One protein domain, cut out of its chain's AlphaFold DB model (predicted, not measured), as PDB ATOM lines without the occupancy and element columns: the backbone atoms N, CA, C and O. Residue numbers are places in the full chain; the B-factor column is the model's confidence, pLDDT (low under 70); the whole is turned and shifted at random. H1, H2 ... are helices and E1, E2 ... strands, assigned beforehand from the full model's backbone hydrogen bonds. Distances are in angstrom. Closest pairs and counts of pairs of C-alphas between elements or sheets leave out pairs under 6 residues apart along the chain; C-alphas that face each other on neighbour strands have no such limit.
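What this domain is: This is residues 691 to 846 of the 1027 residues of an uncharacterized protein of Minicystis rosea (UniProt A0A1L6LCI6). The domain is an elongated body of two lobes joined through one helix: the larger lobe is a strongly twisted sheet of E1, E6, E5 and E2 with H1 and H2 packed on E5, and the smaller is the hairpin of E3 and E4 with H3 packed on E4. H5 lies in the middle between the lobes, over E6 on the sheet's face opposite H1, with H4 close to its last residue, while residues 761 to 766 stick out at the far end of the smaller lobe. The printed part has 156 residues with five named helices and six named strands, in the order E1 H1 H2 E2 H3 E3 E4 H4 E5 E6 H5; the class is mixed, helices and strands, and under half of the residues, 75, are in named elements. The larger sheet has the order E1 E6 E5 E2, all antiparallel, and so is the pair E3 and E4. The whole is only just compact, close to loose, with a radius of gyration of the C-alphas of 17.9 A and spans of 56 by 31 by 31 A.

How they stand to each other: E5, residues 805 to 811, and E6, residues 815 to 820, are inner strands and form a hairpin, with N 809 and O 817 within hydrogen-bond range at 2.8 A. E1, residues 691 to 696, is an edge strand antiparallel to E6, with N 818 and O 693 at 2.8 A. E2, residues 734 to 737, is the other edge strand, antiparallel to E5, with N 735 and O 806 at 2.8 A. From edge to edge the strands' lines turn by 106 degrees. H1, residues 710 to 717, is on this sheet over E5, at a height over the sheet of 10.0 A on a local plane that only just has enough C-alphas, 6, and it stands up from the sheet at 78 degrees; its closest C-alphas to E5 are those of Thr 710 and Ile 809, 5.0 A apart. H2, residues 725 to 731, only grazes the sheet with residues 729 to 731. H1 and H2 touch, about perpendicular at 89 degrees, and their closest C-alphas, of Thr 710 and Ala 729, are 5.8 A apart. H5, residues 833 to 842, is on the opposite face from H1, over E6 at a height over the sheet of 9.2 A, and runs slantwise to the strands, at 56 degrees to E6 on the local plane; the closest C-alphas of H5 and E6, those of Lys 820 and Leu 836, are 7.1 A apart. H4, residues 787 to 794, is close to H5 but not clearly touching, at a steep tilt of 60 degrees, opposite ways; the closest C-alphas, of Cys 790 and Cys 842, are 5.6 A apart. E3, residues 772 to 774, and E4, residues 782 to 784, form a hairpin, with N 773 and O 783 at 2.8 A. The closest C-alphas of E3 and H5, those of Val 772 and Asp 838, are 7.5 A apart. H3, residues 747 to 759, has its closest C-alpha to E4 at Glu 753, 5.8 A from that of Pro 784, and H3 and H5 are near each other, with 5 pairs of C-alphas within 10 A. Every O i to N i+4 pair is within hydrogen-bond range in H1, H3, H4 and H5, and 2 of 3 are in H2.

Where its parts are: E1 begins at C-alpha 691, at (150.282, 233.906, 181.515), and is 13.5 A long from first to last C-alpha. E5 is 15.5 A long and E6 16.7 A. H3, the longest helix by residues, begins at C-alpha 747, at (174.677, 221.220, 176.713), and is 18.6 A long. H5 is 14.5 A long and ends at C-alpha 842, at (164.742, 228.382, 171.583).

The domain as a whole: The two C-alphas farthest apart, those of Glu 720 and Thr 763, are 57.8 A apart. The printed part has no cut, and its long links are E1 to H1, H3 to E3 and E6 to H5. The mean pLDDT of the printed part is 78.6; 37 residues are under 70, among them residues 758 to 770 and residues 823 to 837.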
ATOM      1  N   GLU A 691     148.850 233.692 181.543       54.31
ATOM      2  CA  GLU A 691     150.282 233.906 181.515       54.31
ATOM      3  C   GLU A 691     150.545 235.024 180.511       54.31
ATOM      4  O   GLU A 691     150.486 234.808 179.300       54.31
ATOM      5  N   GLU A 692     150.773 236.238 181.005       67.19
ATOM      6  CA  GLU A 692     151.224 237.324 180.149       67.19
ATOM      7  C   GLU A 692     152.673 237.026 179.769       67.19
ATOM      8  O   GLU A 692     153.587 237.035 180.599       67.19
ATOM      9  N   PHE A 693     152.860 236.663 178.503       78.94
ATOM     10  CA  PHE A 693     154.173 236.476 177.912       78.94
ATOM     11  C   PHE A 693     154.719 237.841 177.505       78.94
ATOM     12  O   PHE A 693     154.079 238.560 176.743       78.94
ATOM     13  N   GLY A 694     155.893 238.216 178.003       87.00
ATOM     14  CA  GLY A 694     156.402 239.566 177.817       87.00
ATOM     15  C   GLY A 694     157.882 239.740 178.113       87.00
ATOM     16  O   GLY A 694     158.580 238.817 178.544       87.00
ATOM     17  N   ILE A 695     158.356 240.962 177.881       88.12
ATOM     18  CA  ILE A 695     159.690 241.424 178.272       88.12
ATOM     19  C   ILE A 695     159.523 242.445 179.390       88.12
ATOM     20  O   ILE A 695     158.803 243.422 179.213       88.12
ATOM     21  N   TYR A 696     160.218 242.234 180.508       87.81
ATOM     22  CA  TYR A 696     160.184 243.118 181.677       87.81
ATOM     23  C   TYR A 696     161.556 243.760 181.871       87.81
ATOM     24  O   TYR A 696     162.520 243.085 182.230       87.81
ATOM     25  N   ASP A 697     161.647 245.065 181.636       84.94
ATOM     26  CA  ASP A 697     162.857 245.865 181.795       84.94
ATOM     27  C   ASP A 697     162.483 247.280 182.266       84.94
ATOM     28  O   ASP A 697     162.131 248.157 181.480       84.94
ATOM     29  N   THR A 698     162.623 247.540 183.567       81.19
ATOM     30  CA  THR A 698     162.388 248.873 184.153       81.19
ATOM     31  C   THR A 698     163.329 249.947 183.595       81.19
ATOM     32  O   THR A 698     163.047 251.137 183.703       81.19
ATOM     33  N   GLY A 699     164.475 249.547 183.032       84.50
ATOM     34  CA  GLY A 699     165.415 250.437 182.359       84.50
ATOM     35  C   GLY A 699     165.067 250.700 180.893       84.50
ATOM     36  O   GLY A 699     165.648 251.617 180.306       84.50
ATOM     37  N   ALA A 700     164.148 249.932 180.292       85.19
ATOM     38  CA  ALA A 700     163.696 250.114 178.911       85.19
ATOM     39  C   ALA A 700     162.938 251.418 178.720       85.19
ATOM     40  O   ALA A 700     163.178 252.080 177.717       85.19
ATOM     41  N   ARG A 701     162.101 251.806 179.695       91.50
ATOM     42  CA  ARG A 701     161.272 253.019 179.628       91.50
ATOM     43  C   ARG A 701     160.472 253.069 178.324       91.50
ATOM     44  O   ARG A 701     160.645 253.976 177.515       91.50
ATOM     45  N   PHE A 702     159.649 252.046 178.081       94.81
ATOM     46  CA  PHE A 702     159.043 251.846 176.761       94.81
ATOM     47  C   PHE A 702     158.162 253.024 176.318       94.81
ATOM     48  O   PHE A 702     158.195 253.379 175.139       94.81
ATOM     49  N   CYS A 703     157.432 253.672 177.235       93.94
ATOM     50  CA  CYS A 703     156.617 254.831 176.872       93.94
ATOM     51  C   CYS A 703     157.498 256.050 176.545       93.94
ATOM     52  O   CYS A 703     157.285 256.678 175.510       93.94
ATOM     53  N   ASP A 704     158.544 256.316 177.343       91.94
ATOM     54  CA  ASP A 704     159.509 257.414 177.105       91.94
ATOM     55  C   ASP A 704     160.300 257.264 175.794       91.94
ATOM     56  O   ASP A 704     160.924 258.226 175.357       91.94
ATOM     57  N   LEU A 705     160.323 256.072 175.190       93.62
ATOM     58  CA  LEU A 705     160.957 255.808 173.893       93.62
ATOM     59  C   LEU A 705     159.939 255.646 172.749       93.62
ATOM     60  O   LEU A 705     160.301 255.228 171.646       93.62
ATOM     61  N   GLY A 706     158.667 255.975 172.991       93.94
ATOM     62  CA  GLY A 706     157.662 256.107 171.939       93.94
ATOM     63  C   GLY A 706     157.021 254.804 171.466       93.94
ATOM     64  O   GLY A 706     156.564 254.759 170.321       93.94
ATOM     65  N   VAL A 707     156.990 253.752 172.293       95.81
ATOM     66  CA  VAL A 707     156.379 252.460 171.934       95.81
ATOM     67  C   VAL A 707     154.852 252.544 171.942       95.81
ATOM     68  O   VAL A 707     154.245 252.941 172.933       95.81
ATOM     69  N   LEU A 708     154.230 252.114 170.843       93.19
ATOM     70  CA  LEU A 708     152.781 252.055 170.667       93.19
ATOM     71  C   LEU A 708     152.314 250.620 170.443       93.19
ATOM     72  O   LEU A 708     152.691 249.947 169.482       93.19
ATOM     73  N   SER A 709     151.445 250.163 171.337       92.94
ATOM     74  CA  SER A 709     150.878 248.823 171.296       92.94
ATOM     75  C   SER A 709     149.774 248.681 170.243       92.94
ATOM     76  O   SER A 709     149.239 249.660 169.715       92.94
ATOM     77  N   THR A 710     149.392 247.436 169.944       89.25
ATOM     78  CA  THR A 710     148.233 247.152 169.082       89.25
ATOM     79  C   THR A 710     146.957 247.797 169.637       89.25
ATOM     80  O   THR A 710     146.154 248.330 168.867       89.25
ATOM     81  N   THR A 711     146.779 247.769 170.962       88.44
ATOM     82  CA  THR A 711     145.646 248.402 171.645       88.44
ATOM     83  C   THR A 711     145.666 249.918 171.469       88.44
ATOM     84  O   THR A 711     144.677 250.475 170.997       88.44
ATOM     85  N   ALA A 712     146.802 250.577 171.727       88.31
ATOM     86  CA  ALA A 712     146.936 252.027 171.569       88.31
ATOM     87  C   ALA A 712     146.623 252.483 170.129       88.31
ATOM     88  O   ALA A 712     145.879 253.438 169.910       88.31
ATOM     89  N   MET A 713     147.115 251.747 169.127       85.12
ATOM     90  CA  MET A 713     146.831 252.027 167.715       85.12
ATOM     91  C   MET A 713     145.344 251.884 167.364       85.12
ATOM     92  O   MET A 713     144.819 252.647 166.548       85.12
ATOM     93  N   ARG A 714     144.656 250.908 167.968       82.56
ATOM     94  CA  ARG A 714     143.218 250.687 167.776       82.56
ATOM     95  C   ARG A 714     142.383 251.776 168.430       82.56
ATOM     96  O   ARG A 714     141.424 252.231 167.819       82.56
ATOM     97  N   GLU A 715     142.722 252.174 169.647       82.19
ATOM     98  CA  GLU A 715     142.030 253.256 170.350       82.19
ATOM     99  C   GLU A 715     142.165 254.572 169.583       82.19
ATOM    100  O   GLU A 715     141.167 255.257 169.362       82.19
ATOM    101  N   ARG A 716     143.372 254.866 169.080       76.44
ATOM    102  CA  ARG A 716     143.641 256.085 168.313       76.44
ATOM    103  C   ARG A 716     142.859 256.164 167.007       76.44
ATOM    104  O   ARG A 716     142.295 257.204 166.691       76.44
ATOM    105  N   TYR A 717     142.849 255.082 166.235       74.00
ATOM    106  CA  TYR A 717     142.421 255.133 164.835       74.00
ATOM    107  C   TYR A 717     141.231 254.235 164.498       74.00
ATOM    108  O   TYR A 717     140.795 254.207 163.348       74.00
ATOM    109  N   GLY A 718     140.696 253.480 165.455       70.06
ATOM    110  CA  GLY A 718     139.619 252.514 165.225       70.06
ATOM    111  C   GLY A 718     138.294 253.146 164.795       70.06
ATOM    112  O   GLY A 718     137.492 252.495 164.127       70.06
ATOM    113  N   SER A 719     138.070 254.417 165.141       66.62
ATOM    114  CA  SER A 719     136.919 255.204 164.685       66.62
ATOM    115  C   SER A 719     137.074 255.695 163.239       66.62
ATOM    116  O   SER A 719     136.080 255.787 162.518       66.62
ATOM    117  N   GLU A 720     138.306 255.974 162.804       63.44
ATOM    118  CA  GLU A 720     138.630 256.523 161.481       63.44
ATOM    119  C   GLU A 720     138.897 255.433 160.433       63.44
ATOM    120  O   GLU A 720     138.546 255.581 159.261       63.44
ATOM    121  N   LEU A 721     139.499 254.313 160.845       65.25
ATOM    122  CA  LEU A 721     139.888 253.209 159.974       65.25
ATOM    123  C   LEU A 721     139.054 251.962 160.252       65.25
ATOM    124  O   LEU A 721     139.092 251.393 161.340       65.25
ATOM    125  N   LYS A 722     138.388 251.437 159.221       67.44
ATOM    126  CA  LYS A 722     137.762 250.110 159.299       67.44
ATOM    127  C   LYS A 722     138.739 249.050 158.809       67.44
ATOM    128  O   LYS A 722     138.851 248.804 157.612       67.44
ATOM    129  N   ARG A 723     139.465 248.449 159.752       70.12
ATOM    130  CA  ARG A 723     140.439 247.371 159.522       70.12
ATOM    131  C   ARG A 723     140.022 246.091 160.230       70.12
ATOM    132  O   ARG A 723     139.368 246.137 161.270       70.12
ATOM    133  N   SER A 724     140.415 244.955 159.663       71.12
ATOM    134  CA  SER A 724     140.274 243.653 160.321       71.12
ATOM    135  C   SER A 724     141.201 243.538 161.538       71.12
ATOM    136  O   SER A 724     142.222 244.222 161.628       71.12
ATOM    137  N   GLU A 725     140.887 242.631 162.464       70.06
ATOM    138  CA  GLU A 725     141.735 242.354 163.634       70.06
ATOM    139  C   GLU A 725     143.175 241.978 163.234       70.06
ATOM    140  O   GLU A 725     144.133 242.446 163.848       70.06
ATOM    141  N   GLY A 726     143.338 241.208 162.148       67.81
ATOM    142  CA  GLY A 726     144.644 240.847 161.576       67.81
ATOM    143  C   GLY A 726     145.446 242.045 161.061       67.81
ATOM    144  O   GLY A 726     146.671 242.060 161.158       67.81
ATOM    145  N   GLU A 727     144.775 243.078 160.552       74.38
ATOM    146  CA  GLU A 727     145.428 244.308 160.099       74.38
ATOM    147  C   GLU A 727     145.833 245.214 161.264       74.38
ATOM    148  O   GLU A 727     146.912 245.803 161.217       74.38
ATOM    149  N   TRP A 728     145.023 245.297 162.327       77.31
ATOM    150  CA  TRP A 728     145.409 245.999 163.559       77.31
ATOM    151  C   TRP A 728     146.613 245.346 164.229       77.31
ATOM    152  O   TRP A 728     147.551 246.035 164.617       77.31
ATOM    153  N   ALA A 729     146.627 244.014 164.283       78.31
ATOM    154  CA  ALA A 729     147.717 243.224 164.846       78.31
ATOM    155  C   ALA A 729     149.075 243.434 164.153       78.31
ATOM    156  O   ALA A 729     150.102 243.038 164.703       78.31
ATOM    157  N   ARG A 730     149.095 244.037 162.956       80.94
ATOM    158  CA  ARG A 730     150.327 244.424 162.261       80.94
ATOM    159  C   ARG A 730     150.702 245.886 162.402       80.94
ATOM    160  O   ARG A 730     151.834 246.201 162.058       80.94
ATOM    161  N   LEU A 731     149.782 246.736 162.852       85.00
ATOM    162  CA  LEU A 731     150.031 248.160 163.050       85.00
ATOM    163  C   LEU A 731     150.678 248.473 164.401       85.00
ATOM    164  O   LEU A 731     151.362 249.480 164.505       85.00
ATOM    165  N   GLY A 732     150.457 247.651 165.427       88.56
ATOM    166  CA  GLY A 732     151.185 247.793 166.688       88.56
ATOM    167  C   GLY A 732     152.680 247.538 166.504       88.56
ATOM    168  O   GLY A 732     153.081 246.763 165.629       88.56
ATOM    169  N   ASP A 733     153.496 248.160 167.348       95.12
ATOM    170  CA  ASP A 733     154.926 247.879 167.406       95.12
ATOM    171  C   ASP A 733     155.187 246.408 167.733       95.12
ATOM    172  O   ASP A 733     154.335 245.690 168.265       95.12
ATOM    173  N   TYR A 734     156.382 245.938 167.401       93.94
ATOM    174  CA  TYR A 734     156.778 244.565 167.662       93.94
ATOM    175  C   TYR A 734     158.204 244.479 168.190       93.94
ATOM    176  O   TYR A 734     159.066 245.306 167.893       93.94
ATOM    177  N   VAL A 735     158.440 243.442 168.979       94.75
ATOM    178  CA  VAL A 735     159.757 243.052 169.454       94.75
ATOM    179  C   VAL A 735     160.384 242.112 168.435       94.75
ATOM    180  O   VAL A 735     159.792 241.097 168.081       94.75
ATOM    181  N   GLN A 736     161.600 242.419 167.999       93.12
ATOM    182  CA  GLN A 736     162.434 241.522 167.208       93.12
ATOM    183  C   GLN A 736     163.506 240.908 168.109       93.12
ATOM    184  O   GLN A 736     164.342 241.632 168.652       93.12
ATOM    185  N   ILE A 737     163.533 239.580 168.234       91.94
ATOM    186  CA  ILE A 737     164.602 238.885 168.968       91.94
ATOM    187  C   ILE A 737     165.887 238.860 168.131       91.94
ATOM    188  O   ILE A 737     165.965 238.175 167.108       91.94
ATOM    189  N   ALA A 738     166.911 239.559 168.615       91.38
ATOM    190  CA  ALA A 738     168.236 239.662 168.009       91.38
ATOM    191  C   ALA A 738     169.240 238.630 168.556       91.38
ATOM    192  O   ALA A 738     170.303 238.440 167.971       91.38
ATOM    193  N   SER A 739     168.920 237.933 169.655       91.56
ATOM    194  CA  SER A 739     169.811 236.908 170.215       91.56
ATOM    195  C   SER A 739     170.110 235.763 169.240       91.56
ATOM    196  O   SER A 739     169.193 235.260 168.580       91.56
ATOM    197  N   PRO A 740     171.347 235.236 169.214       91.25
ATOM    198  CA  PRO A 740     171.635 233.992 168.515       91.25
ATOM    199  C   PRO A 740     170.950 232.809 169.211       91.25
ATOM    200  O   PRO A 740     170.709 232.825 170.420       91.25
ATOM    201  N   LEU A 741     170.665 231.753 168.447       90.94
ATOM    202  CA  LEU A 741     170.273 230.470 169.034       90.94
ATOM    203  C   LEU A 741     171.464 229.863 169.797       90.94
ATOM    204  O   LEU A 741     172.610 230.048 169.366       90.94
ATOM    205  N   PRO A 742     171.230 229.090 170.874       91.00
ATOM    206  CA  PRO A 742     172.269 228.256 171.460       91.00
ATOM    207  C   PRO A 742     172.904 227.379 170.378       91.00
ATOM    208  O   PRO A 742     172.190 226.818 169.544       91.00
ATOM    209  N   SER A 743     174.233 227.242 170.396       89.12
ATOM    210  CA  SER A 743     174.926 226.396 169.421       89.12
ATOM    211  C   SER A 743     174.367 224.974 169.431       89.12
ATOM    212  O   SER A 743     173.919 224.480 170.467       89.12
ATOM    213  N   ASP A 744     174.414 224.296 168.290       88.19
ATOM    214  CA  ASP A 744     174.010 222.894 168.135       88.19
ATOM    215  C   ASP A 744     174.759 221.941 169.090       88.19
ATOM    216  O   ASP A 744     174.215 220.922 169.507       88.19
ATOM    217  N   LEU A 745     175.972 222.313 169.508       88.69
ATOM    218  CA  LEU A 745     176.789 221.599 170.497       88.69
ATOM    219  C   LEU A 745     176.522 221.999 171.961       88.69
ATOM    220  O   LEU A 745     177.225 221.542 172.866       88.69
ATOM    221  N   SER A 746     175.558 222.882 172.225       88.56
ATOM    222  CA  SER A 746     175.268 223.345 173.581       88.56
ATOM    223  C   SER A 746     174.713 222.219 174.454       88.56
ATOM    224  O   SER A 746     173.755 221.538 174.091       88.56
ATOM    225  N   ALA A 747     175.227 222.109 175.685       87.94
ATOM    226  CA  ALA A 747     174.677 221.220 176.713       87.94
ATOM    227  C   ALA A 747     173.210 221.543 177.065       87.94
ATOM    228  O   ALA A 747     172.548 220.768 177.752       87.94
ATOM    229  N   TYR A 748     172.695 222.695 176.621       86.56
ATOM    230  CA  TYR A 748     171.285 223.044 176.713       86.56
ATOM    231  C   TYR A 748     170.372 221.995 176.069       86.56
ATOM    232  O   TYR A 748     169.450 221.525 176.733       86.56
ATOM    233  N   TRP A 749     170.665 221.573 174.837       86.12
ATOM    234  CA  TRP A 749     169.793 220.669 174.083       86.12
ATOM    235  C   TRP A 749     169.679 219.295 174.753       86.12
ATOM    236  O   TRP A 749     168.576 218.787 174.933       86.12
ATOM    237  N   SER A 750     170.791 218.756 175.263       83.69
ATOM    238  CA  SER A 750     170.787 217.501 176.030       83.69
ATOM    239  C   SER A 750     170.048 217.616 177.369       83.69
ATOM    240  O   SER A 750     169.488 216.640 177.854       83.69
ATOM    241  N   ARG A 751     170.010 218.804 177.994       81.69
ATOM    242  CA  ARG A 751     169.237 219.024 179.232       81.69
ATOM    243  C   ARG A 751     167.731 219.046 178.987       81.69
ATOM    244  O   ARG A 751     166.993 218.632 179.878       81.69
ATOM    245  N   ILE A 752     167.274 219.530 177.830       80.25
ATOM    246  CA  ILE A 752     165.854 219.455 177.451       80.25
ATOM    247  C   ILE A 752     165.449 217.989 177.289       80.25
ATOM    248  O   ILE A 752     164.435 217.573 177.841       80.25
ATOM    249  N   GLU A 753     166.277 217.205 176.601       78.62
ATOM    250  CA  GLU A 753     166.054 215.775 176.378       78.62
ATOM    251  C   GLU A 753     165.975 214.993 177.700       78.62
ATOM    252  O   GLU A 753     164.986 214.309 177.950       78.62
ATOM    253  N   LEU A 754     166.926 215.204 178.621       75.19
ATOM    254  CA  LEU A 754     166.903 214.579 179.952       75.19
ATOM    255  C   LEU A 754     165.666 214.971 180.779       75.19
ATOM    256  O   LEU A 754     165.046 214.120 181.413       75.19
ATOM    257  N   ARG A 755     165.267 216.253 180.769       73.19
ATOM    258  CA  ARG A 755     164.059 216.717 181.483       73.19
ATOM    259  C   ARG A 755     162.776 216.141 180.892       73.19
ATOM    260  O   ARG A 755     161.807 215.930 181.620       73.19
ATOM    261  N   TYR A 756     162.755 215.925 179.582       73.25
ATOM    262  CA  TYR A 756     161.647 215.281 178.896       73.25
ATOM    263  C   TYR A 756     161.530 213.801 179.293       73.25
ATOM    264  O   TYR A 756     160.434 213.341 179.611       73.25
ATOM    265  N   GLU A 757     162.649 213.076 179.364       71.56
ATOM    266  CA  GLU A 757     162.694 211.685 179.838       71.56
ATOM    267  C   GLU A 757     162.270 211.549 181.312       71.56
ATOM    268  O   GLU A 757     161.512 210.642 181.659       71.56
ATOM    269  N   GLU A 758     162.685 212.479 182.183       67.00
ATOM    270  CA  GLU A 758     162.269 212.506 183.595       67.00
ATOM    271  C   GLU A 758     160.755 212.722 183.765       67.00
ATOM    272  O   GLU A 758     160.136 212.082 184.617       67.00
ATOM    273  N   ARG A 759     160.145 213.600 182.952       64.88
ATOM    274  CA  ARG A 759     158.711 213.949 183.037       64.88
ATOM    275  C   ARG A 759     157.780 212.980 182.319       64.88
ATOM    276  O   ARG A 759     156.623 212.868 182.698       64.88
ATOM    277  N   THR A 760     158.256 212.272 181.299       61.28
ATOM    278  CA  THR A 760     157.459 211.251 180.593       61.28
ATOM    279  C   THR A 760     157.446 209.896 181.308       61.28
ATOM    280  O   THR A 760     156.815 208.946 180.840       61.28
ATOM    281  N   ASN A 761     158.088 209.803 182.478       60.66
ATOM    282  CA  ASN A 761     158.017 208.643 183.354       60.66
ATOM    283  C   ASN A 761     156.618 208.544 184.012       60.66
ATOM    284  O   ASN A 761     156.226 209.469 184.726       60.66
ATOM    285  N   PRO A 762     155.874 207.427 183.858       54.84
ATOM    286  CA  PRO A 762     154.475 207.277 184.298       54.84
ATOM    287  C   PRO A 762     154.204 207.409 185.813       54.84
ATOM    288  O   PRO A 762     153.072 207.214 186.250       54.84
ATOM    289  N   THR A 763     155.216 207.710 186.630       54.91
ATOM    290  CA  THR A 763     155.103 207.902 188.086       54.91
ATOM    291  C   THR A 763     155.076 209.370 188.543       54.91
ATOM    292  O   THR A 763     154.994 209.595 189.748       54.91
ATOM    293  N   HIS A 764     155.175 210.355 187.639       48.44
ATOM    294  CA  HIS A 764     155.117 211.793 187.959       48.44
ATOM    295  C   HIS A 764     153.904 212.494 187.309       48.44
ATOM    296  O   HIS A 764     153.402 212.048 186.281       48.44
ATOM    297  N   ASP A 765     153.430 213.552 187.976       42.34
ATOM    298  CA  ASP A 765     152.254 214.402 187.687       42.34
ATOM    299  C   ASP A 765     152.135 214.829 186.197       42.34
ATOM    300  O   ASP A 765     153.168 215.126 185.591       42.34
ATOM    301  N   PRO A 766     150.934 214.897 185.575       47.28
ATOM    302  CA  PRO A 766     150.767 215.039 184.128       47.28
ATOM    303  C   PRO A 766     150.797 216.493 183.612       47.28
ATOM    304  O   PRO A 766     150.210 216.782 182.566       47.28
ATOM    305  N   ASP A 767     151.491 217.412 184.287       50.72
ATOM    306  CA  ASP A 767     151.697 218.761 183.748       50.72
ATOM    307  C   ASP A 767     152.592 218.714 182.494       50.72
ATOM    308  O   ASP A 767     153.666 218.103 182.484       50.72
ATOM    309  N   MET A 768     152.133 219.360 181.413       50.97
ATOM    310  CA  MET A 768     152.757 219.320 180.082       50.97
ATOM    311  C   MET A 768     154.261 219.683 180.158       50.97
ATOM    312  O   MET A 768     154.614 220.681 180.794       50.97
ATOM    313  N   PRO A 769     155.179 218.929 179.516       54.12
ATOM    314  CA  PRO A 769     156.584 219.312 179.507       54.12
ATOM    315  C   PRO A 769     156.769 220.604 178.699       54.12
ATOM    316  O   PRO A 769     156.442 220.650 177.517       54.12
ATOM    317  N   LEU A 770     157.315 221.653 179.324       60.72
ATOM    318  CA  LEU A 770     157.810 222.839 178.616       60.72
ATOM    319  C   LEU A 770     158.878 222.401 177.586       60.72
ATOM    320  O   LEU A 770     159.709 221.550 177.907       60.72
ATOM    321  N   CYS A 771     158.880 222.996 176.385       75.19
ATOM    322  CA  CYS A 771     159.839 222.744 175.289       75.19
ATOM    323  C   CYS A 771     159.670 221.427 174.502       75.19
ATOM    324  O   CYS A 771     160.639 220.685 174.307       75.19
ATOM    325  N   VAL A 772     158.461 221.136 174.007       74.94
ATOM    326  CA  VAL A 772     158.171 219.931 173.206       74.94
ATOM    327  C   VAL A 772     157.393 220.245 171.928       74.94
ATOM    328  O   VAL A 772     156.515 221.102 171.923       74.94
ATOM    329  N   ARG A 773     157.647 219.490 170.852       73.06
ATOM    330  CA  ARG A 773     156.863 219.541 169.608       73.06
ATOM    331  C   ARG A 773     155.925 218.348 169.457       73.06
ATOM    332  O   ARG A 773     156.271 217.265 169.918       73.06
ATOM    333  N   PRO A 774     154.768 218.510 168.784       72.56
ATOM    334  CA  PRO A 774     153.927 217.384 168.390       72.56
ATOM    335  C   PRO A 774     154.719 216.389 167.540       72.56
ATOM    336  O   PRO A 774     155.402 216.780 166.592       72.56
ATOM    337  N   ASP A 775     154.613 215.111 167.879       78.00
ATOM    338  CA  ASP A 775     155.203 214.021 167.112       78.00
ATOM    339  C   ASP A 775     154.282 212.805 167.173       78.00
ATOM    340  O   ASP A 775     154.237 212.084 168.173       78.00
ATOM    341  N   GLU A 776     153.553 212.576 166.080       75.50
ATOM    342  CA  GLU A 776     152.618 211.457 165.928       75.50
ATOM    343  C   GLU A 776     153.310 210.086 165.984       75.50
ATOM    344  O   GLU A 776     152.645 209.064 166.151       75.50
ATOM    345  N   THR A 777     154.641 210.048 165.857       74.00
ATOM    346  CA  THR A 777     155.431 208.814 165.933       74.00
ATOM    347  C   THR A 777     155.907 208.483 167.349       74.00
ATOM    348  O   THR A 777     156.363 207.366 167.602       74.00
ATOM    349  N   SER A 778     155.756 209.417 168.293       72.12
ATOM    350  CA  SER A 778     156.117 209.228 169.697       72.12
ATOM    351  C   SER A 778     154.970 208.602 170.505       72.12
ATOM    352  O   SER A 778     153.793 208.886 170.284       72.12
ATOM    353  N   ALA A 779     155.297 207.769 171.498       65.50
ATOM    354  CA  ALA A 779     154.292 207.114 172.346       65.50
ATOM    355  C   ALA A 779     153.483 208.096 173.225       65.50
ATOM    356  O   ALA A 779     152.384 207.767 173.664       65.50
ATOM    357  N   SER A 780     154.026 209.290 173.475       64.56
ATOM    358  CA  SER A 780     153.424 210.391 174.241       64.56
ATOM    359  C   SER A 780     152.736 211.447 173.359       64.56
ATOM    360  O   SER A 780     152.140 212.378 173.896       64.56
ATOM    361  N   GLY A 781     152.822 211.338 172.027       71.44
ATOM    362  CA  GLY A 781     152.335 212.344 171.071       71.44
ATOM    363  C   GLY A 781     153.209 213.605 170.952       71.44
ATOM    364  O   GLY A 781     152.864 214.518 170.197       71.44
ATOM    365  N   PHE A 782     154.338 213.664 171.666       73.06
ATOM    366  CA  PHE A 782     155.284 214.777 171.680       73.06
ATOM    367  C   PHE A 782     156.748 214.301 171.624       73.06
ATOM    368  O   PHE A 782     157.069 213.179 172.005       73.06
ATOM    369  N   ARG A 783     157.666 215.172 171.193       83.00
ATOM    370  CA  ARG A 783     159.125 214.975 171.284       83.00
ATOM    371  C   ARG A 783     159.830 216.239 171.799       83.00
ATOM    372  O   ARG A 783     159.274 217.326 171.624       83.00
ATOM    373  N   PRO A 784     161.044 216.145 172.375       82.12
ATOM    374  CA  PRO A 784     161.828 217.319 172.763       82.12
ATOM    375  C   PRO A 784     162.055 218.276 171.588       82.12
ATOM    376  O   PRO A 784     162.285 217.840 170.452       82.12
ATOM    377  N   LEU A 785     162.021 219.580 171.867       85.31
ATOM    378  CA  LEU A 785     162.424 220.611 170.915       85.31
ATOM    379  C   LEU A 785     163.940 220.533 170.658       85.31
ATOM    380  O   LEU A 785     164.731 220.461 171.599       85.31
ATOM    381  N   THR A 786     164.354 220.553 169.389       89.00
ATOM    382  CA  THR A 786     165.767 220.430 168.985       89.00
ATOM    383  C   THR A 786     166.325 221.725 168.395       89.00
ATOM    384  O   THR A 786     165.572 222.592 167.946       89.00
ATOM    385  N   TYR A 787     167.660 221.819 168.296       89.31
ATOM    386  CA  TYR A 787     168.325 222.896 167.551       89.31
ATOM    387  C   TYR A 787     167.761 223.039 166.130       89.31
ATOM    388  O   TYR A 787     167.469 224.148 165.699       89.31
ATOM    389  N   THR A 788     167.559 221.927 165.414       90.50
ATOM    390  CA  THR A 788     167.035 221.938 164.041       90.50
ATOM    391  C   THR A 788     165.633 222.539 163.969       90.50
ATOM    392  O   THR A 788     165.355 223.297 163.043       90.50
ATOM    393  N   ASP A 789     164.769 222.266 164.953       88.69
ATOM    394  CA  ASP A 789     163.422 222.851 165.015       88.69
ATOM    395  C   ASP A 789     163.484 224.373 165.190       88.69
ATOM    396  O   ASP A 789     162.822 225.120 164.463       88.69
ATOM    397  N   CYS A 790     164.320 224.833 166.124       89.69
ATOM    398  CA  CYS A 790     164.534 226.253 166.377       89.69
ATOM    399  C   CYS A 790     165.181 226.952 165.176       89.69
ATOM    400  O   CYS A 790     164.741 228.026 164.779       89.69
ATOM    401  N   PHE A 791     166.189 226.338 164.559       91.19
ATOM    402  CA  PHE A 791     166.898 226.891 163.408       91.19
ATOM    403  C   PHE A 791     165.996 227.004 162.177       91.19
ATOM    404  O   PHE A 791     166.008 228.031 161.507       91.19
ATOM    405  N   GLN A 792     165.169 225.991 161.894       90.06
ATOM    406  CA  GLN A 792     164.217 226.041 160.779       90.06
ATOM    407  C   GLN A 792     163.129 227.100 160.980       90.06
ATOM    408  O   GLN A 792     162.675 227.696 160.009       90.06
ATOM    409  N   THR A 793     162.715 227.333 162.227       87.12
ATOM    410  CA  THR A 793     161.633 228.276 162.543       87.12
ATOM    411  C   THR A 793     162.152 229.713 162.614       87.12
ATOM    412  O   THR A 793     161.613 230.611 161.968       87.12
ATOM    413  N   TYR A 794     163.227 229.934 163.372       89.38
ATOM    414  CA  TYR A 794     163.732 231.264 163.710       89.38
ATOM    415  C   TYR A 794     164.923 231.702 162.849       89.38
ATOM    416  O   TYR A 794     165.259 232.883 162.840       89.38
ATOM    417  N   GLY A 795     165.545 230.812 162.079       90.06
ATOM    418  CA  GLY A 795     166.678 231.152 161.216       90.06
ATOM    419  C   GLY A 795     167.982 231.423 161.972       90.06
ATOM    420  O   GLY A 795     168.042 231.424 163.211       90.06
ATOM    421  N   ALA A 796     169.043 231.649 161.197       85.44
ATOM    422  CA  ALA A 796     170.372 231.977 161.700       85.44
ATOM    423  C   ALA A 796     170.442 233.424 162.220       85.44
ATOM    424  O   ALA A 796     169.531 234.221 162.019       85.44
ATOM    425  N   ASN A 797     171.534 233.772 162.905       81.81
ATOM    426  CA  ASN A 797     171.700 235.106 163.490       81.81
ATOM    427  C   ASN A 797     171.907 236.212 162.441       81.81
ATOM    428  O   ASN A 797     171.472 237.337 162.633       81.81
ATOM    429  N   ASP A 798     172.584 235.890 161.340       80.62
ATOM    430  CA  ASP A 798     172.838 236.792 160.209       80.62
ATOM    431  C   ASP A 798     171.651 236.883 159.236       80.62
ATOM    432  O   ASP A 798     171.551 237.825 158.455       80.62
ATOM    433  N   THR A 799     170.740 235.912 159.298       82.38
ATOM    434  CA  THR A 799     169.539 235.807 158.462       82.38
ATOM    435  C   THR A 799     168.320 235.405 159.310       82.38
ATOM    436  O   THR A 799     167.754 234.320 159.129       82.38
ATOM    437  N   PRO A 800     167.909 236.253 160.276       84.94
ATOM    438  CA  PRO A 800     166.799 235.951 161.173       84.94
ATOM    439  C   PRO A 800     165.470 235.854 160.412       84.94
ATOM    440  O   PRO A 800     165.143 236.709 159.587       84.94
ATOM    441  N   SER A 801     164.679 234.830 160.732       86.31
ATOM    442  CA  SER A 801     163.303 234.670 160.243       86.31
ATOM    443  C   SER A 801     162.366 235.708 160.870       86.31
ATOM    444  O   SER A 801     162.557 236.106 162.022       86.31
ATOM    445  N   THR A 802     161.298 236.085 160.161       83.75
ATOM    446  CA  THR A 802     160.204 236.926 160.691       83.75
ATOM    447  C   THR A 802     159.431 236.250 161.826       83.75
ATOM    448  O   THR A 802     158.737 236.926 162.575       83.75
ATOM    449  N   ALA A 803     159.601 234.939 162.039       84.88
ATOM    450  CA  ALA A 803     159.079 234.245 163.219       84.88
ATOM    451  C   ALA A 803     159.673 234.763 164.549       84.88
ATOM    452  O   ALA A 803     159.160 234.440 165.618       84.88
ATOM    453  N   ARG A 804     160.757 235.552 164.501       89.12
ATOM    454  CA  ARG A 804     161.340 236.253 165.660       89.12
ATOM    455  C   ARG A 804     160.640 237.575 165.992       89.12
ATOM    456  O   ARG A 804     161.010 238.200 166.986       89.12
ATOM    457  N   ASP A 805     159.679 237.995 165.171       90.25
ATOM    458  CA  ASP A 805     158.935 239.235 165.342       90.25
ATOM    459  C   ASP A 805     157.666 238.949 166.162       90.25
ATOM    460  O   ASP A 805     156.736 238.278 165.706       90.25
ATOM    461  N   LEU A 806     157.620 239.457 167.390       90.12
ATOM    462  CA  LEU A 806     156.504 239.303 168.320       90.12
ATOM    463  C   LEU A 806     155.749 240.624 168.440       90.12
ATOM    464  O   LEU A 806     156.325 241.625 168.860       90.12
ATOM    465  N   ARG A 807     154.458 240.648 168.096       89.75
ATOM    466  CA  ARG A 807     153.657 241.875 168.212       89.75
ATOM    467  C   ARG A 807     153.487 242.269 169.673       89.75
ATOM    468  O   ARG A 807     153.271 241.407 170.524       89.75
ATOM    469  N   ILE A 808     153.507 243.568 169.939       92.94
ATOM    470  CA  ILE A 808     153.179 244.134 171.242       92.94
ATOM    471  C   ILE A 808     151.661 244.312 171.298       92.94
ATOM    472  O   ILE A 808     151.071 245.102 170.551       92.94
ATOM    473  N   ILE A 809     151.010 243.531 172.160       90.00
ATOM    474  CA  ILE A 809     149.572 243.654 172.420       90.00
ATOM    475  C   ILE A 809     149.329 244.901 173.258       90.00
ATOM    476  O   ILE A 809     148.525 245.741 172.865       90.00
ATOM    477  N   GLU A 810     150.073 245.021 174.358       91.69
ATOM    478  CA  GLU A 810     150.042 246.158 175.271       91.69
ATOM    479  C   GLU A 810     151.460 246.527 175.726       91.69
ATOM    480  O   GLU A 810     152.322 245.655 175.853       91.69
ATOM    481  N   ALA A 811     151.709 247.818 175.939       94.19
ATOM    482  CA  ALA A 811     152.997 248.344 176.380       94.19
ATOM    483  C   ALA A 811     152.826 249.146 177.670       94.19
ATOM    484  O   ALA A 811     151.854 249.881 177.808       94.19
ATOM    485  N   TYR A 812     153.799 249.043 178.569       93.56
ATOM    486  CA  TYR A 812     153.890 249.775 179.828       93.56
ATOM    487  C   TYR A 812     155.285 250.369 179.972       93.56
ATOM    488  O   TYR A 812     156.223 249.944 179.302       93.56
ATOM    489  N   GLN A 813     155.462 251.309 180.900       91.94
ATOM    490  CA  GLN A 813     156.760 251.959 181.100       91.94
ATOM    491  C   GLN A 813     157.908 250.971 181.375       91.94
ATOM    492  O   GLN A 813     159.041 251.196 180.948       91.94
ATOM    493  N   ASP A 814     157.626 249.871 182.065       90.25
ATOM    494  CA  ASP A 814     158.603 248.887 182.525       90.25
ATOM    495  C   ASP A 814     158.517 247.520 181.829       90.25
ATOM    496  O   ASP A 814     159.400 246.685 182.036       90.25
ATOM    497  N   HIS A 815     157.492 247.256 181.013       91.50
ATOM    498  CA  HIS A 815     157.345 245.973 180.325       91.50
ATOM    499  C   HIS A 815     156.450 246.037 179.082       91.50
ATOM    500  O   HIS A 815     155.689 246.978 178.879       91.50
ATOM    501  N   VAL A 816     156.527 245.001 178.247       92.75
ATOM    502  CA  VAL A 816     155.652 244.814 177.080       92.75
ATOM    503  C   VAL A 816     155.033 243.424 177.088       92.75
ATOM    504  O   VAL A 816     155.724 242.438 177.353       92.75
ATOM    505  N   VAL A 817     153.746 243.352 176.755       90.31
ATOM    506  CA  VAL A 817     152.989 242.106 176.595       90.31
ATOM    507  C   VAL A 817     152.994 241.714 175.124       90.31
ATOM    508  O   VAL A 817     152.636 242.505 174.248       90.31
ATOM    509  N   LEU A 818     153.412 240.485 174.844       88.25
ATOM    510  CA  LEU A 818     153.750 240.009 173.512       88.25
ATOM    511  C   LEU A 818     152.820 238.889 173.048       88.25
ATOM    512  O   LEU A 818     152.409 238.024 173.818       88.25
ATOM    513  N   ALA A 819     152.556 238.863 171.746       83.25
ATOM    514  CA  ALA A 819     151.944 237.729 171.068       83.25
ATOM    515  C   ALA A 819     152.627 237.431 169.738       83.25
ATOM    516  O   ALA A 819     153.392 238.233 169.200       83.25
ATOM    517  N   LYS A 820     152.295 236.272 169.168       81.44
ATOM    518  CA  LYS A 820     152.668 235.942 167.797       81.44
ATOM    519  C   LYS A 820     152.162 237.029 166.849       81.44
ATOM    520  O   LYS A 820     151.001 237.454 166.914       81.44
ATOM    521  N   ARG A 821     153.050 237.488 165.972       81.88
ATOM    522  CA  ARG A 821     152.712 238.420 164.900       81.88
ATOM    523  C   ARG A 821     152.066 237.636 163.747       81.88
ATOM    524  O   ARG A 821     152.661 236.666 163.284       81.88
ATOM    525  N   PRO A 822     150.859 238.003 163.280       74.12
ATOM    526  CA  PRO A 822     150.194 237.254 162.219       74.12
ATOM    527  C   PRO A 822     150.908 237.445 160.877       74.12
ATOM    528  O   PRO A 822     151.194 238.577 160.471       74.12
ATOM    529  N   GLU A 823     151.123 236.350 160.146       69.00
ATOM    530  CA  GLU A 823     151.616 236.396 158.764       69.00
ATOM    531  C   GLU A 823     150.676 237.196 157.853       69.00
ATOM    532  O   GLU A 823     149.472 237.231 158.129       69.00
ATOM    533  N   PRO A 824     151.182 237.824 156.770       60.47
ATOM    534  CA  PRO A 824     150.379 238.452 155.716       60.47
ATOM    535  C   PRO A 824     149.112 237.679 155.322       60.47
ATOM    536  O   PRO A 824     149.187 236.544 154.876       60.47
ATOM    537  N   GLY A 825     147.934 238.297 155.502       55.81
ATOM    538  CA  GLY A 825     146.621 237.678 155.246       55.81
ATOM    539  C   GLY A 825     146.073 236.730 156.332       55.81
ATOM    540  O   GLY A 825     144.950 236.252 156.190       55.81
ATOM    541  N   GLY A 826     146.820 236.464 157.412       60.22
ATOM    542  CA  GLY A 826     146.409 235.596 158.524       60.22
ATOM    543  C   GLY A 826     145.461 236.247 159.545       60.22
ATOM    544  O   GLY A 826     145.392 237.473 159.659       60.22
ATOM    545  N   SER A 827     144.735 235.416 160.304       59.81
ATOM    546  CA  SER A 827     143.865 235.861 161.409       59.81
ATOM    547  C   SER A 827     144.681 236.335 162.621       59.81
ATOM    548  O   SER A 827     145.735 235.776 162.913       59.81
ATOM    549  N   ALA A 828     144.176 237.342 163.346       58.16
ATOM    550  CA  ALA A 828     144.725 237.768 164.641       58.16
ATOM    551  C   ALA A 828     144.368 236.823 165.800       58.16
ATOM    552  O   ALA A 828     144.968 236.936 166.871       58.16
ATOM    553  N   ASP A 829     143.414 235.912 165.586       54.22
ATOM    554  CA  ASP A 829     142.858 235.011 166.599       54.22
ATOM    555  C   ASP A 829     143.708 233.747 166.818       54.22
ATOM    556  O   ASP A 829     143.147 232.682 167.052       54.22
ATOM    557  N   ASP A 830     145.040 233.814 166.719       49.50
ATOM    558  CA  ASP A 830     145.915 232.682 167.074       49.50
ATOM    559  C   ASP A 830     146.314 232.792 168.562       49.50
ATOM    560  O   ASP A 830     147.226 233.556 168.891       49.50
ATOM    561  N   PRO A 831     145.635 232.093 169.498       45.31
ATOM    562  CA  PRO A 831     145.831 232.238 170.937       45.31
ATOM    563  C   PRO A 831     146.806 231.176 171.469       45.31
ATOM    564  O   PRO A 831     146.781 230.836 172.654       45.31
ATOM    565  N   SER A 832     147.640 230.574 170.617       48.56
ATOM    566  CA  SER A 832     148.497 229.474 171.044       48.56
ATOM    567  C   SER A 832     149.700 229.973 171.863       48.56
ATOM    568  O   SER A 832     150.807 230.138 171.362       48.56
ATOM    569  N   LEU A 833     149.518 230.106 173.188       49.88
ATOM    570  CA  LEU A 833     150.608 230.210 174.184       49.88
ATOM    571  C   LEU A 833     151.703 229.148 173.957       49.88
ATOM    572  O   LEU A 833     152.870 229.360 174.273       49.88
ATOM    573  N   LYS A 834     151.327 228.018 173.346       51.34
ATOM    574  CA  LYS A 834     152.213 226.927 172.941       51.34
ATOM    575  C   LYS A 834     153.349 227.383 172.014       51.34
ATOM    576  O   LYS A 834     154.484 226.977 172.231       51.34
ATOM    577  N   GLU A 835     153.094 228.274 171.057       57.84
ATOM    578  CA  GLU A 835     154.149 228.784 170.168       57.84
ATOM    579  C   GLU A 835     155.046 229.843 170.835       57.84
ATOM    580  O   GLU A 835     156.232 229.944 170.519       57.84
ATOM    581  N   LEU A 836     154.532 230.596 171.814       67.25
ATOM    582  CA  LEU A 836     155.358 231.497 172.634       67.25
ATOM    583  C   LEU A 836     156.200 230.719 173.655       67.25
ATOM    584  O   LEU A 836     157.313 231.120 173.981       67.25
ATOM    585  N   SER A 837     155.731 229.558 174.116       66.38
ATOM    586  CA  SER A 837     156.558 228.666 174.930       66.38
ATOM    587  C   SER A 837     157.750 228.116 174.134       66.38
ATOM    588  O   SER A 837     158.869 228.097 174.650       66.38
ATOM    589  N   ASP A 838     157.558 227.791 172.848       76.31
ATOM    590  CA  ASP A 838     158.634 227.346 171.952       76.31
ATOM    591  C   ASP A 838     159.714 228.424 171.781       76.31
ATOM    592  O   ASP A 838     160.905 228.101 171.780       76.31
ATOM    593  N   ILE A 839     159.340 229.710 171.721       83.06
ATOM    594  CA  ILE A 839     160.327 230.791 171.591       83.06
ATOM    595  C   ILE A 839     161.193 230.919 172.847       83.06
ATOM    596  O   ILE A 839     162.412 231.035 172.734       83.06
ATOM    597  N   LYS A 840     160.617 230.777 174.049       82.38
ATOM    598  CA  LYS A 840     161.397 230.758 175.298       82.38
ATOM    599  C   LYS A 840     162.337 229.555 175.356       82.38
ATOM    600  O   LYS A 840     163.434 229.644 175.899       82.38
ATOM    601  N   CYS A 841     161.933 228.439 174.765       84.19
ATOM    602  CA  CYS A 841     162.754 227.242 174.665       84.19
ATOM    603  C   CYS A 841     163.867 227.359 173.618       84.19
ATOM    604  O   CYS A 841     164.937 226.786 173.794       84.19
ATOM    605  N   CYS A 842     163.672 228.110 172.541       88.50
ATOM    606  CA  CYS A 842     164.742 228.382 171.583       88.50
ATOM    607  C   CYS A 842     165.709 229.470 172.073       88.50
ATOM    608  O   CYS A 842     166.875 229.464 171.677       88.50
ATOM    609  N   PHE A 843     165.255 230.350 172.971       89.50
ATOM    610  CA  PHE A 843     166.039 231.425 173.582       89.50
ATOM    611  C   PHE A 843     165.965 231.353 175.122       89.50
ATOM    612  O   PHE A 843     165.250 232.137 175.752       89.50
ATOM    613  N   PRO A 844     166.676 230.388 175.742       83.31
ATOM    614  CA  PRO A 844     166.538 230.090 177.171       83.31
ATOM    615  C   PRO A 844     167.156 231.143 178.097       83.31
ATOM    616  O   PRO A 844     166.733 231.265 179.247       83.31
ATOM    617  N   ASP A 845     168.152 231.880 177.607       84.69
ATOM    618  CA  ASP A 845     168.867 232.917 178.351       84.69
ATOM    619  C   ASP A 845     168.214 234.299 178.149       84.69
ATOM    620  O   ASP A 845     167.183 234.433 177.484       84.69
ATOM    621  N   ALA A 846     168.819 235.347 178.719       85.75
ATOM    622  CA  ALA A 846     168.433 236.720 178.406       85.75
ATOM    623  C   ALA A 846     168.546 236.970 176.891       85.75
ATOM    624  O   ALA A 846     169.549 236.619 176.260       85.75
TER     625      ALA A 846